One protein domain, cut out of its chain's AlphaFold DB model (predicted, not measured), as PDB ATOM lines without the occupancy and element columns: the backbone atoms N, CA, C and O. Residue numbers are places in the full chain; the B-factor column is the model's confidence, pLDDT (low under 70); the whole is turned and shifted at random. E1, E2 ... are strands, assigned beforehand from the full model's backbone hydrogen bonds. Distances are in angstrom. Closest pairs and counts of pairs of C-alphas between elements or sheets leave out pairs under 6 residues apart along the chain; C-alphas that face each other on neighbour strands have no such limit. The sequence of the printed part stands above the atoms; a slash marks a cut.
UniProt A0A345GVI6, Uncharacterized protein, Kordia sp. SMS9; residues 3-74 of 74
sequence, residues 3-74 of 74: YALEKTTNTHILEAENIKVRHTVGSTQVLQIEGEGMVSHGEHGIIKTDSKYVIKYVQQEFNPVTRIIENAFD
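AT A GLANCE: This is residues 3 to 74 of the 74 residues of an uncharacterized protein of Kordia sp. SMS9 (UniProt A0A345GVI6). Two small antiparallel sheets open like a V from a shared end, where the links E1 to E2, E3 to E4 and E5 to E6 lie; one arm holds the hairpin E2 and E3 with the first part of E6, the other holds E1, E4 and E5. The long strand E6 runs on past E3 and, with E7 folded back along it, makes a two-stranded arm at the other end of the longest axis. The printed part has 72 residues with seven named strands, E1 to E7 in that order, and no named helix: the class is all strand. The sheet orders are E2, E3, E6, E7, curled like part of a barrel, and E1, E4, E5. The whole is only just compact, close to loose, with a radius of gyration of the C-alphas of 13.4 A, and only just flat, with spans of 42 by 30 by 16 A.

HOW THE PARTS SIT: Residues 3 to 4 pair, antiparallel, with residues 13 to 14 of E1, which is residues 12 to 15. E2, residues 18 to 25, is apart from E1 and forms a hairpin with E3, residues 28 to 34; N 20 and O 32 are 2.9 A apart, within hydrogen-bond range. E4, residues 37 to 41, meets E3 only through their link. E4 is antiparallel to E1 at 154 degrees, with N 15 and O 38 at 2.8 A. E5, residues 44 to 49, forms a hairpin with E4, with N 49 and O 37 at 2.8 A. E6, residues 53 to 63, pairs in a staggered way: its residues 53 to 57 pair with E3, with N 31 and O 54 at 2.8 A. Its residues 58 to 63 pair with E7, residues 68 to 73, in a hairpin, with N 72 and O 59 at 2.7 A. E4 and E6 are apart, but only just, with their closest C-alphas 8.4 A apart.

IN THESE COORDINATES: E1 begins at C-alpha 12, at (38.977, 23.865, 28.062). E2 is 21.4 A long from first to last C-alpha, and E3 is 19.9 A. E6, the longest strand, measures 30.3 A from C-alpha 53 at (34.986, 10.899, 18.990) to C-alpha 63 at (54.754, 20.330, 39.888). E7 ends at C-alpha 73, at (44.740, 18.593, 31.549).

THE WHOLE: The two C-alphas farthest apart, those of Gly 35 and Arg 67, are 41.8 A apart. The printed part has no cut, and the six links between named strands are tight. The sheet E2, E3, E6, E7 is strongly twisted, with C-alphas up to 5.1 A off its best plane. The mean pLDDT of the printed part is 86.4; residues 43 to 45 and residue 74, the chain's last, are under 70.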
ATOM      1  N   TYR A   3      30.695  21.309  27.289       89.69
ATOM      2  CA  TYR A   3      31.260  20.331  28.212       89.69
ATOM      3  C   TYR A   3      32.636  20.798  28.686       89.69
ATOM      4  O   TYR A   3      33.550  20.956  27.881       89.69
ATOM      5  N   ALA A   4      32.772  21.019  29.993       89.19
ATOM      6  CA  ALA A   4      34.050  21.336  30.617       89.19
ATOM      7  C   ALA A   4      34.945  20.090  30.614       89.19
ATOM      8  O   ALA A   4      34.587  19.068  31.212       89.19
ATOM      9  N   LEU A   5      36.090  20.168  29.938       84.81
ATOM     10  CA  LEU A   5      37.047  19.068  29.883       84.81
ATOM     11  C   LEU A   5      37.773  18.908  31.223       84.81
ATOM     12  O   LEU A   5      38.088  17.786  31.608       84.81
ATOM     13  N   GLU A   6      37.866  19.946  32.043       82.44
ATOM     14  CA  GLU A   6      38.440  19.867  33.382       82.44
ATOM     15  C   GLU A   6      37.724  20.778  34.378       82.44
ATOM     16  O   GLU A   6      36.854  21.569  34.028       82.44
ATOM     17  N   LYS A   7      38.030  20.604  35.667       75.12
ATOM     18  CA  LYS A   7      37.493  21.431  36.756       75.12
ATOM     19  C   LYS A   7      38.594  22.338  37.300       75.12
ATOM     20  O   LYS A   7      38.981  22.206  38.459       75.12
ATOM     21  N   THR A   8      39.125  23.209  36.454       75.75
ATOM     22  CA  THR A   8      40.183  24.165  36.812       75.75
ATOM     23  C   THR A   8      39.677  25.596  36.641       75.75
ATOM     24  O   THR A   8      38.608  25.841  36.086       75.75
ATOM     25  N   THR A   9      40.441  26.580  37.108       71.31
ATOM     26  CA  THR A   9      40.150  27.996  36.826       71.31
ATOM     27  C   THR A   9      40.441  28.388  35.376       71.31
ATOM     28  O   THR A   9      40.017  29.458  34.951       71.31
ATOM     29  N   ASN A  10      41.126  27.528  34.615       74.00
ATOM     30  CA  ASN A  10      41.519  27.744  33.228       74.00
ATOM     31  C   ASN A  10      41.112  26.519  32.396       74.00
ATOM     32  O   ASN A  10      41.917  25.629  32.150       74.00
ATOM     33  N   THR A  11      39.809  26.413  32.130       80.81
ATOM     34  CA  THR A  11      39.180  25.188  31.618       80.81
ATOM     35  C   THR A  11      39.008  25.236  30.104       80.81
ATOM     36  O   THR A  11      38.465  26.207  29.570       80.81
ATOM     37  N   HIS A  12      39.357  24.145  29.434       86.62
ATOM     38  CA  HIS A  12      38.977  23.865  28.062       86.62
ATOM     39  C   HIS A  12      37.500  23.474  27.974       86.62
ATOM     40  O   HIS A  12      36.986  22.645  28.737       86.62
ATOM     41  N   ILE A  13      36.796  24.062  27.012       90.44
ATOM     42  CA  ILE A  13      35.375  23.817  26.780       90.44
ATOM     43  C   ILE A  13      35.205  23.178  25.410       90.44
ATOM     44  O   ILE A  13      35.574  23.767  24.399       90.44
ATOM     45  N   LEU A  14      34.597  21.993  25.383       91.75
ATOM     46  CA  LEU A  14      34.112  21.366  24.159       91.75
ATOM     47  C   LEU A  14      32.671  21.806  23.894       91.75
ATOM     48  O   LEU A  14      31.771  21.549  24.700       91.75
ATOM     49  N   GLU A  15      32.445  22.426  22.744       92.94
ATOM     50  CA  GLU A  15      31.130  22.789  22.234       92.94
ATOM     51  C   GLU A  15      30.777  21.931  21.017       92.94
ATOM     52  O   GLU A  15      31.574  21.800  20.096       92.94
ATOM     53  N   ALA A  16      29.591  21.324  21.027       93.38
ATOM     54  CA  ALA A  16      29.040  20.556  19.905       93.38
ATOM     55  C   ALA A  16      27.508  20.522  19.992       93.38
ATOM     56  O   ALA A  16      26.942  20.877  21.034       93.38
ATOM     57  N   GLU A  17      26.808  20.073  18.948       93.69
ATOM     58  CA  GLU A  17      25.336  19.982  18.960       93.69
ATOM     59  C   GLU A  17      24.847  19.068  20.089       93.69
ATOM     60  O   GLU A  17      23.969  19.442  20.869       93.69
ATOM     61  N   ASN A  18      25.503  17.916  20.233       94.62
ATOM     62  CA  ASN A  18      25.251  16.930  21.276       94.62
ATOM     63  C   ASN A  18      26.572  16.354  21.787       94.62
ATOM     64  O   ASN A  18      27.502  16.163  21.007       94.62
ATOM     65  N   ILE A  19      26.650  16.048  23.084       94.38
ATOM     66  CA  ILE A  19      27.848  15.476  23.712       94.38
ATOM     67  C   ILE A  19      27.424  14.338  24.638       94.38
ATOM     68  O   ILE A  19      26.624  14.532  25.554       94.38
ATOM     69  N   LYS A  20      27.985  13.142  24.428       95.00
ATOM     70  CA  LYS A  20      27.735  11.954  25.258       95.00
ATOM     71  C   LYS A  20      29.045  11.344  25.738       95.00
ATOM     72  O   LYS A  20      29.878  10.947  24.929       95.00
ATOM     73  N   VAL A  21      29.194  11.187  27.051       93.69
ATOM     74  CA  VAL A  21      30.274  10.373  27.628       93.69
ATOM     75  C   VAL A  21      29.963   8.904  27.341       93.69
ATOM     76  O   VAL A  21      28.928   8.397  27.771       93.69
ATOM     77  N   ARG A  22      30.829   8.222  26.586       94.69
ATOM     78  CA  ARG A  22      30.657   6.800  26.241       94.69
ATOM     79  C   ARG A  22      31.396   5.887  27.202       94.69
ATOM     80  O   ARG A  22      30.820   4.912  27.671       94.69
ATOM     81  N   HIS A  23      32.646   6.225  27.501       91.69
ATOM     82  CA  HIS A  23      33.501   5.438  28.376       91.69
ATOM     83  C   HIS A  23      34.366   6.350  29.237       91.69
ATOM     84  O   HIS A  23      34.824   7.395  28.778       91.69
ATOM     85  N   THR A  24      34.626   5.906  30.461       91.50
ATOM     86  CA  THR A  24      35.653   6.464  31.340       91.50
ATOM     87  C   THR A  24      36.479   5.293  31.847       91.50
ATOM     88  O   THR A  24      35.926   4.376  32.454       91.50
ATOM     89  N   VAL A  25      37.780   5.298  31.573       89.25
ATOM     90  CA  VAL A  25      38.714   4.255  32.008       89.25
ATOM     91  C   VAL A  25      39.950   4.936  32.577       89.25
ATOM     92  O   VAL A  25      40.710   5.568  31.846       89.25
ATOM     93  N   GLY A  26      40.139   4.825  33.893       87.25
ATOM     94  CA  GLY A  26      41.224   5.511  34.593       87.25
ATOM     95  C   GLY A  26      41.187   7.018  34.335       87.25
ATOM     96  O   GLY A  26      40.184   7.674  34.614       87.25
ATOM     97  N   SER A  27      42.272   7.548  33.774       86.12
ATOM     98  CA  SER A  27      42.416   8.963  33.432       86.12
ATOM     99  C   SER A  27      41.916   9.335  32.029       86.12
ATOM    100  O   SER A  27      42.012  10.491  31.629       86.12
ATOM    101  N   THR A  28      41.370   8.376  31.277       89.06
ATOM    102  CA  THR A  28      40.876   8.594  29.911       89.06
ATOM    103  C   THR A  28      39.354   8.643  29.884       89.06
ATOM    104  O   THR A  28      38.678   7.783  30.454       89.06
ATOM    105  N   GLN A  29      38.798   9.618  29.170       91.56
ATOM    106  CA  GLN A  29      37.367   9.746  28.934       91.56
ATOM    107  C   GLN A  29      37.083   9.893  27.440       91.56
ATOM    108  O   GLN A  29      37.645  10.753  26.767       91.56
ATOM    109  N   VAL A  30      36.181   9.059  26.925       93.00
ATOM    110  CA  VAL A  30      35.759   9.076  25.524       93.00
ATOM    111  C   VAL A  30      34.420   9.790  25.417       93.00
ATOM    112  O   VAL A  30      33.398   9.319  25.930       93.00
ATOM    113  N   LEU A  31      34.434  10.917  24.718       94.06
ATOM    114  CA  LEU A  31      33.275  11.729  24.390       94.06
ATOM    115  C   LEU A  31      32.874  11.430  22.948       94.06
ATOM    116  O   LEU A  31      33.714  11.358  22.055       94.06
ATOM    117  N   GLN A  32      31.582  11.248  22.713       95.56
ATOM    118  CA  GLN A  32      31.023  11.216  21.373       95.56
ATOM    119  C   GLN A  32      30.246  12.504  21.135       95.56
ATOM    120  O   GLN A  32      29.366  12.838  21.933       95.56
ATOM    121  N   ILE A  33      30.555  13.181  20.036       95.06
ATOM    122  CA  ILE A  33      29.897  14.412  19.615       95.06
ATOM    123  C   ILE A  33      29.040  14.197  18.364       95.06
ATOM    124  O   ILE A  33      29.245  13.245  17.607       95.06
ATOM    125  N   GLU A  34      28.052  15.065  18.172       93.62
ATOM    126  CA  GLU A  34      27.281  15.193  16.930       93.62
ATOM    127  C   GLU A  34      27.529  16.587  16.342       93.62
ATOM    128  O   GLU A  34      27.632  17.563  17.091       93.62
ATOM    129  N   GLY A  35      27.650  16.660  15.014       89.62
ATOM    130  CA  GLY A  35      28.038  17.882  14.315       89.62
ATOM    131  C   GLY A  35      29.517  18.225  14.499       89.62
ATOM    132  O   GLY A  35      30.360  17.350  14.703       89.62
ATOM    133  N   GLU A  36      29.823  19.514  14.401       90.31
ATOM    134  CA  GLU A  36      31.177  20.033  14.567       90.31
ATOM    135  C   GLU A  36      31.512  20.189  16.053       90.31
ATOM    136  O   GLU A  36      30.723  20.736  16.824       90.31
ATOM    137  N   GLY A  37      32.694  19.714  16.449       91.62
ATOM    138  CA  GLY A  37      33.235  19.961  17.780       91.62
ATOM    139  C   GLY A  37      34.176  21.155  17.758       91.62
ATOM    140  O   GLY A  37      35.077  21.204  16.923       91.62
ATOM    141  N   MET A  38      34.004  22.090  18.683       91.56
ATOM    142  CA  MET A  38      34.911  23.219  18.887       91.56
ATOM    143  C   MET A  38      35.456  23.150  20.306       91.56
ATOM    144  O   MET A  38      34.687  23.181  21.262       91.56
ATOM    145  N   VAL A  39      36.773  23.036  20.443       89.88
ATOM    146  CA  VAL A  39      37.459  23.116  21.735       89.88
ATOM    147  C   VAL A  39      38.068  24.503  21.859       89.88
ATOM    148  O   VAL A  39      38.811  24.927  20.974       89.88
ATOM    149  N   SER A  40      37.743  25.206  22.939       88.06
ATOM    150  CA  SER A  40      38.279  26.532  23.247       88.06
ATOM    151  C   SER A  40      38.890  26.576  24.640       88.06
ATOM    152  O   SER A  40      38.459  25.853  25.538       88.06
ATOM    153  N   HIS A  41      39.881  27.449  24.825       84.12
ATOM    154  CA  HIS A  41      40.524  27.701  26.109       84.12
ATOM    155  C   HIS A  41      40.418  29.188  26.469       84.12
ATOM    156  O   HIS A  41      41.168  30.025  25.965       84.12
ATOM    157  N   GLY A  42      39.454  29.548  27.319       74.75
ATOM    158  CA  GLY A  42      39.158  30.961  27.588       74.75
ATOM    159  C   GLY A  42      38.860  31.736  26.292       74.75
ATOM    160  O   GLY A  42      38.017  31.317  25.503       74.75
ATOM    161  N   GLU A  43      39.558  32.855  26.063       66.12
ATOM    162  CA  GLU A  43      39.475  33.638  24.811       66.12
ATOM    163  C   GLU A  43      40.484  33.203  23.732       66.12
ATOM    164  O   GLU A  43      40.524  33.771  22.639       66.12
ATOM    165  N   HIS A  44      41.325  32.210  24.016       61.44
ATOM    166  CA  HIS A  44      42.451  31.846  23.166       61.44
ATOM    167  C   HIS A  44      42.185  30.530  22.441       61.44
ATOM    168  O   HIS A  44      41.876  29.529  23.075       61.44
ATOM    169  N   GLY A  45      42.396  30.538  21.118       63.22
ATOM    170  CA  GLY A  45      42.516  29.344  20.277       63.22
ATOM    171  C   GLY A  45      41.250  28.489  20.193       63.22
ATOM    172  O   GLY A  45      40.770  27.944  21.179       63.22
ATOM    173  N   ILE A  46      40.725  28.318  18.983       81.25
ATOM    174  CA  ILE A  46      39.636  27.375  18.735       81.25
ATOM    175  C   ILE A  46      40.178  26.252  17.865       81.25
ATOM    176  O   ILE A  46      40.595  26.491  16.732       81.25
ATOM    177  N   ILE A  47      40.151  25.031  18.388       86.56
ATOM    178  CA  ILE A  47      40.439  23.827  17.613       86.56
ATOM    179  C   ILE A  47      39.107  23.233  17.181       86.56
ATOM    180  O   ILE A  47      38.253  22.913  18.008       86.56
ATOM    181  N   LYS A  48      38.934  23.076  15.871       89.44
ATOM    182  CA  LYS A  48      37.799  22.358  15.303       89.44
ATOM    183  C   LYS A  48      38.164  20.885  15.144       89.44
ATOM    184  O   LYS A  48      39.227  20.567  14.618       89.44
ATOM    185  N   THR A  49      37.290  19.999  15.605       85.38
ATOM    186  CA  THR A  49      37.450  18.548  15.466       85.38
ATOM    187  C   THR A  49      36.513  18.031  14.381       85.38
ATOM    188  O   THR A  49      35.304  18.249  14.461       85.38
ATOM    189  N   ASP A  50      37.063  17.268  13.437       83.19
ATOM    190  CA  ASP A  50      36.299  16.579  12.386       83.19
ATOM    191  C   ASP A  50      35.878  15.154  12.796       83.19
ATOM    192  O   ASP A  50      35.154  14.462  12.078       83.19
ATOM    193  N   SER A  51      36.342  14.683  13.958       89.06
ATOM    194  CA  SER A  51      36.044  13.347  14.469       89.06
ATOM    195  C   SER A  51      34.770  13.345  15.305       89.06
ATOM    196  O   SER A  51      34.552  14.196  16.162       89.06
ATOM    197  N   LYS A  52      33.968  12.288  15.152       92.94
ATOM    198  CA  LYS A  52      32.817  12.023  16.027       92.94
ATOM    199  C   LYS A  52      33.228  11.707  17.471       92.94
ATOM    200  O   LYS A  52      32.402  11.776  18.380       92.94
ATOM    201  N   TYR A  53      34.472  11.292  17.684       93.06
ATOM    202  CA  TYR A  53      34.986  10.899  18.990       93.06
ATOM    203  C   TYR A  53      36.109  11.834  19.418       93.06
ATOM    204  O   TYR A  53      37.100  11.978  18.701       93.06
ATOM    205  N   VAL A  54      35.950  12.411  20.606       90.94
ATOM    206  CA  VAL A  54      36.945  13.244  21.282       90.94
ATOM    207  C   VAL A  54      37.432  12.479  22.504       90.94
ATOM    208  O   VAL A  54      36.632  12.013  23.319       90.94
ATOM    209  N   ILE A  55      38.747  12.312  22.617       89.69
ATOM    210  CA  ILE A  55      39.368  11.640  23.756       89.69
ATOM    211  C   ILE A  55      39.959  12.715  24.648       89.69
ATOM    212  O   ILE A  55      40.815  13.478  24.221       89.69
ATOM    213  N   LYS A  56      39.500  12.741  25.891       87.25
ATOM    214  CA  LYS A  56      40.111  13.511  26.961       87.25
ATOM    215  C   LYS A  56      41.066  12.597  27.716       87.25
ATOM    216  O   LYS A  56      40.650  11.529  28.176       87.25
ATOM    217  N   TYR A  57      42.304  13.038  27.891       87.00
ATOM    218  CA  TYR A  57      43.307  12.336  28.676       87.00
ATOM    219  C   TYR A  57      43.773  13.226  29.827       87.00
ATOM    220  O   TYR A  57      44.162  14.364  29.620       87.00
ATOM    221  N   VAL A  58      43.698  12.721  31.056       83.81
ATOM    222  CA  VAL A  58      44.232  13.419  32.228       83.81
ATOM    223  C   VAL A  58      45.616  12.853  32.522       83.81
ATOM    224  O   VAL A  58      45.755  11.672  32.855       83.81
ATOM    225  N   GLN A  59      46.643  13.686  32.394       83.75
ATOM    226  CA  GLN A  59      48.006  13.323  32.757       83.75
ATOM    227  C   GLN A  59      48.251  13.666  34.228       83.75
ATOM    228  O   GLN A  59      47.652  14.586  34.772       83.75
ATOM    229  N   GLN A  60      49.120  12.916  34.898       85.06
ATOM    230  CA  GLN A  60      49.647  13.316  36.198       85.06
ATOM    231  C   GLN A  60      51.038  13.902  35.996       85.06
ATOM    232  O   GLN A  60      51.919  13.221  35.477       85.06
ATOM    233  N   GLU A  61      51.231  15.148  36.409       85.31
ATOM    234  CA  GLU A  61      52.497  15.859  36.284       85.31
ATOM    235  C   GLU A  61      53.043  16.253  37.646       85.31
ATOM    236  O   GLU A  61      52.315  16.617  38.569       85.31
ATOM    237  N   PHE A  62      54.364  16.169  37.776       88.00
ATOM    238  CA  PHE A  62      55.051  16.650  38.960       88.00
ATOM    239  C   PHE A  62      55.217  18.164  38.871       88.00
ATOM    240  O   PHE A  62      55.964  18.663  38.028       88.00
ATOM    241  N   ASN A  63      54.569  18.893  39.774       86.81
ATOM    242  CA  ASN A  63      54.754  20.330  39.888       86.81
ATOM    243  C   ASN A  63      56.056  20.620  40.664       86.81
ATOM    244  O   ASN A  63      56.143  20.308  41.857       86.81
ATOM    245  N   PRO A  64      57.084  21.231  40.045       87.81
ATOM    246  CA  PRO A  64      58.384  21.421  40.689       87.81
ATOM    247  C   PRO A  64      58.364  22.467  41.812       87.81
ATOM    248  O   PRO A  64      59.241  22.445  42.679       87.81
ATOM    249  N   VAL A  65      57.379  23.373  41.816       92.44
ATOM    250  CA  VAL A  65      57.247  24.442  42.816       92.44
ATOM    251  C   VAL A  65      56.616  23.897  44.092       92.44
ATOM    252  O   VAL A  65      57.153  24.079  45.183       92.44
ATOM    253  N   THR A  66      55.493  23.197  43.956       89.81
ATOM    254  CA  THR A  66      54.742  22.638  45.091       89.81
ATOM    255  C   THR A  66      55.255  21.257  45.512       89.81
ATOM    256  O   THR A  66      54.969  20.813  46.621       89.81
ATOM    257  N   ARG A  67      56.063  20.603  44.662       91.00
ATOM    258  CA  ARG A  67      56.634  19.255  44.839       91.00
ATOM    259  C   ARG A  67      55.588  18.158  45.032       91.00
ATOM    260  O   ARG A  67      55.867  17.140  45.667       91.00
ATOM    261  N   ILE A  68      54.399  18.356  44.480       91.94
ATOM    262  CA  ILE A  68      53.315  17.378  44.490       91.94
ATOM    263  C   ILE A  68      52.983  16.951  43.062       91.94
ATOM    264  O   ILE A  68      53.210  17.692  42.106       91.94
ATOM    265  N   ILE A  69      52.485  15.722  42.926       87.88
ATOM    266  CA  ILE A  69      51.929  15.230  41.668       87.88
ATOM    267  C   ILE A  69      50.498  15.751  41.567       87.88
ATOM    268  O   ILE A  69      49.682  15.499  42.455       87.88
ATOM    269  N   GLU A  70      50.203  16.458  40.486       85.06
ATOM    270  CA  GLU A  70      48.905  17.064  40.215       85.06
ATOM    271  C   GLU A  70      48.382  16.592  38.859       85.06
ATOM    272  O   GLU A  70      49.136  16.130  38.004       85.06
ATOM    273  N   ASN A  71      47.070  16.678  38.661       83.31
ATOM    274  CA  ASN A  71      46.494  16.386  37.355       83.31
ATOM    275  C   ASN A  71      46.775  17.561  36.409       83.31
ATOM    276  O   ASN A  71      46.350  18.683  36.683       83.31
ATOM    277  N   ALA A  72      47.440  17.275  35.296       76.44
ATOM    278  CA  ALA A  72      47.509  18.128  34.126       76.44
ATOM    279  C   ALA A  72      46.406  17.727  33.138       76.44
ATOM    280  O   ALA A  72      46.074  16.547  32.970       76.44
ATOM    281  N   PHE A  73      45.813  18.737  32.518       70.31
ATOM    282  CA  PHE A  73      44.740  18.593  31.549       70.31
ATOM    283  C   PHE A  73      45.239  19.236  30.258       70.31
ATOM    284  O   PHE A  73      45.467  20.445  30.242       70.31
ATOM    285  N   ASP A  74      45.473  18.402  29.249       61.22
ATOM    286  CA  ASP A  74      45.963  18.760  27.913       61.22
ATOM    287  C   ASP A  74      45.006  18.170  26.862       61.22
ATOM    288  O   ASP A  74      44.438  17.076  27.130       61.22
TER     289      ASP A  74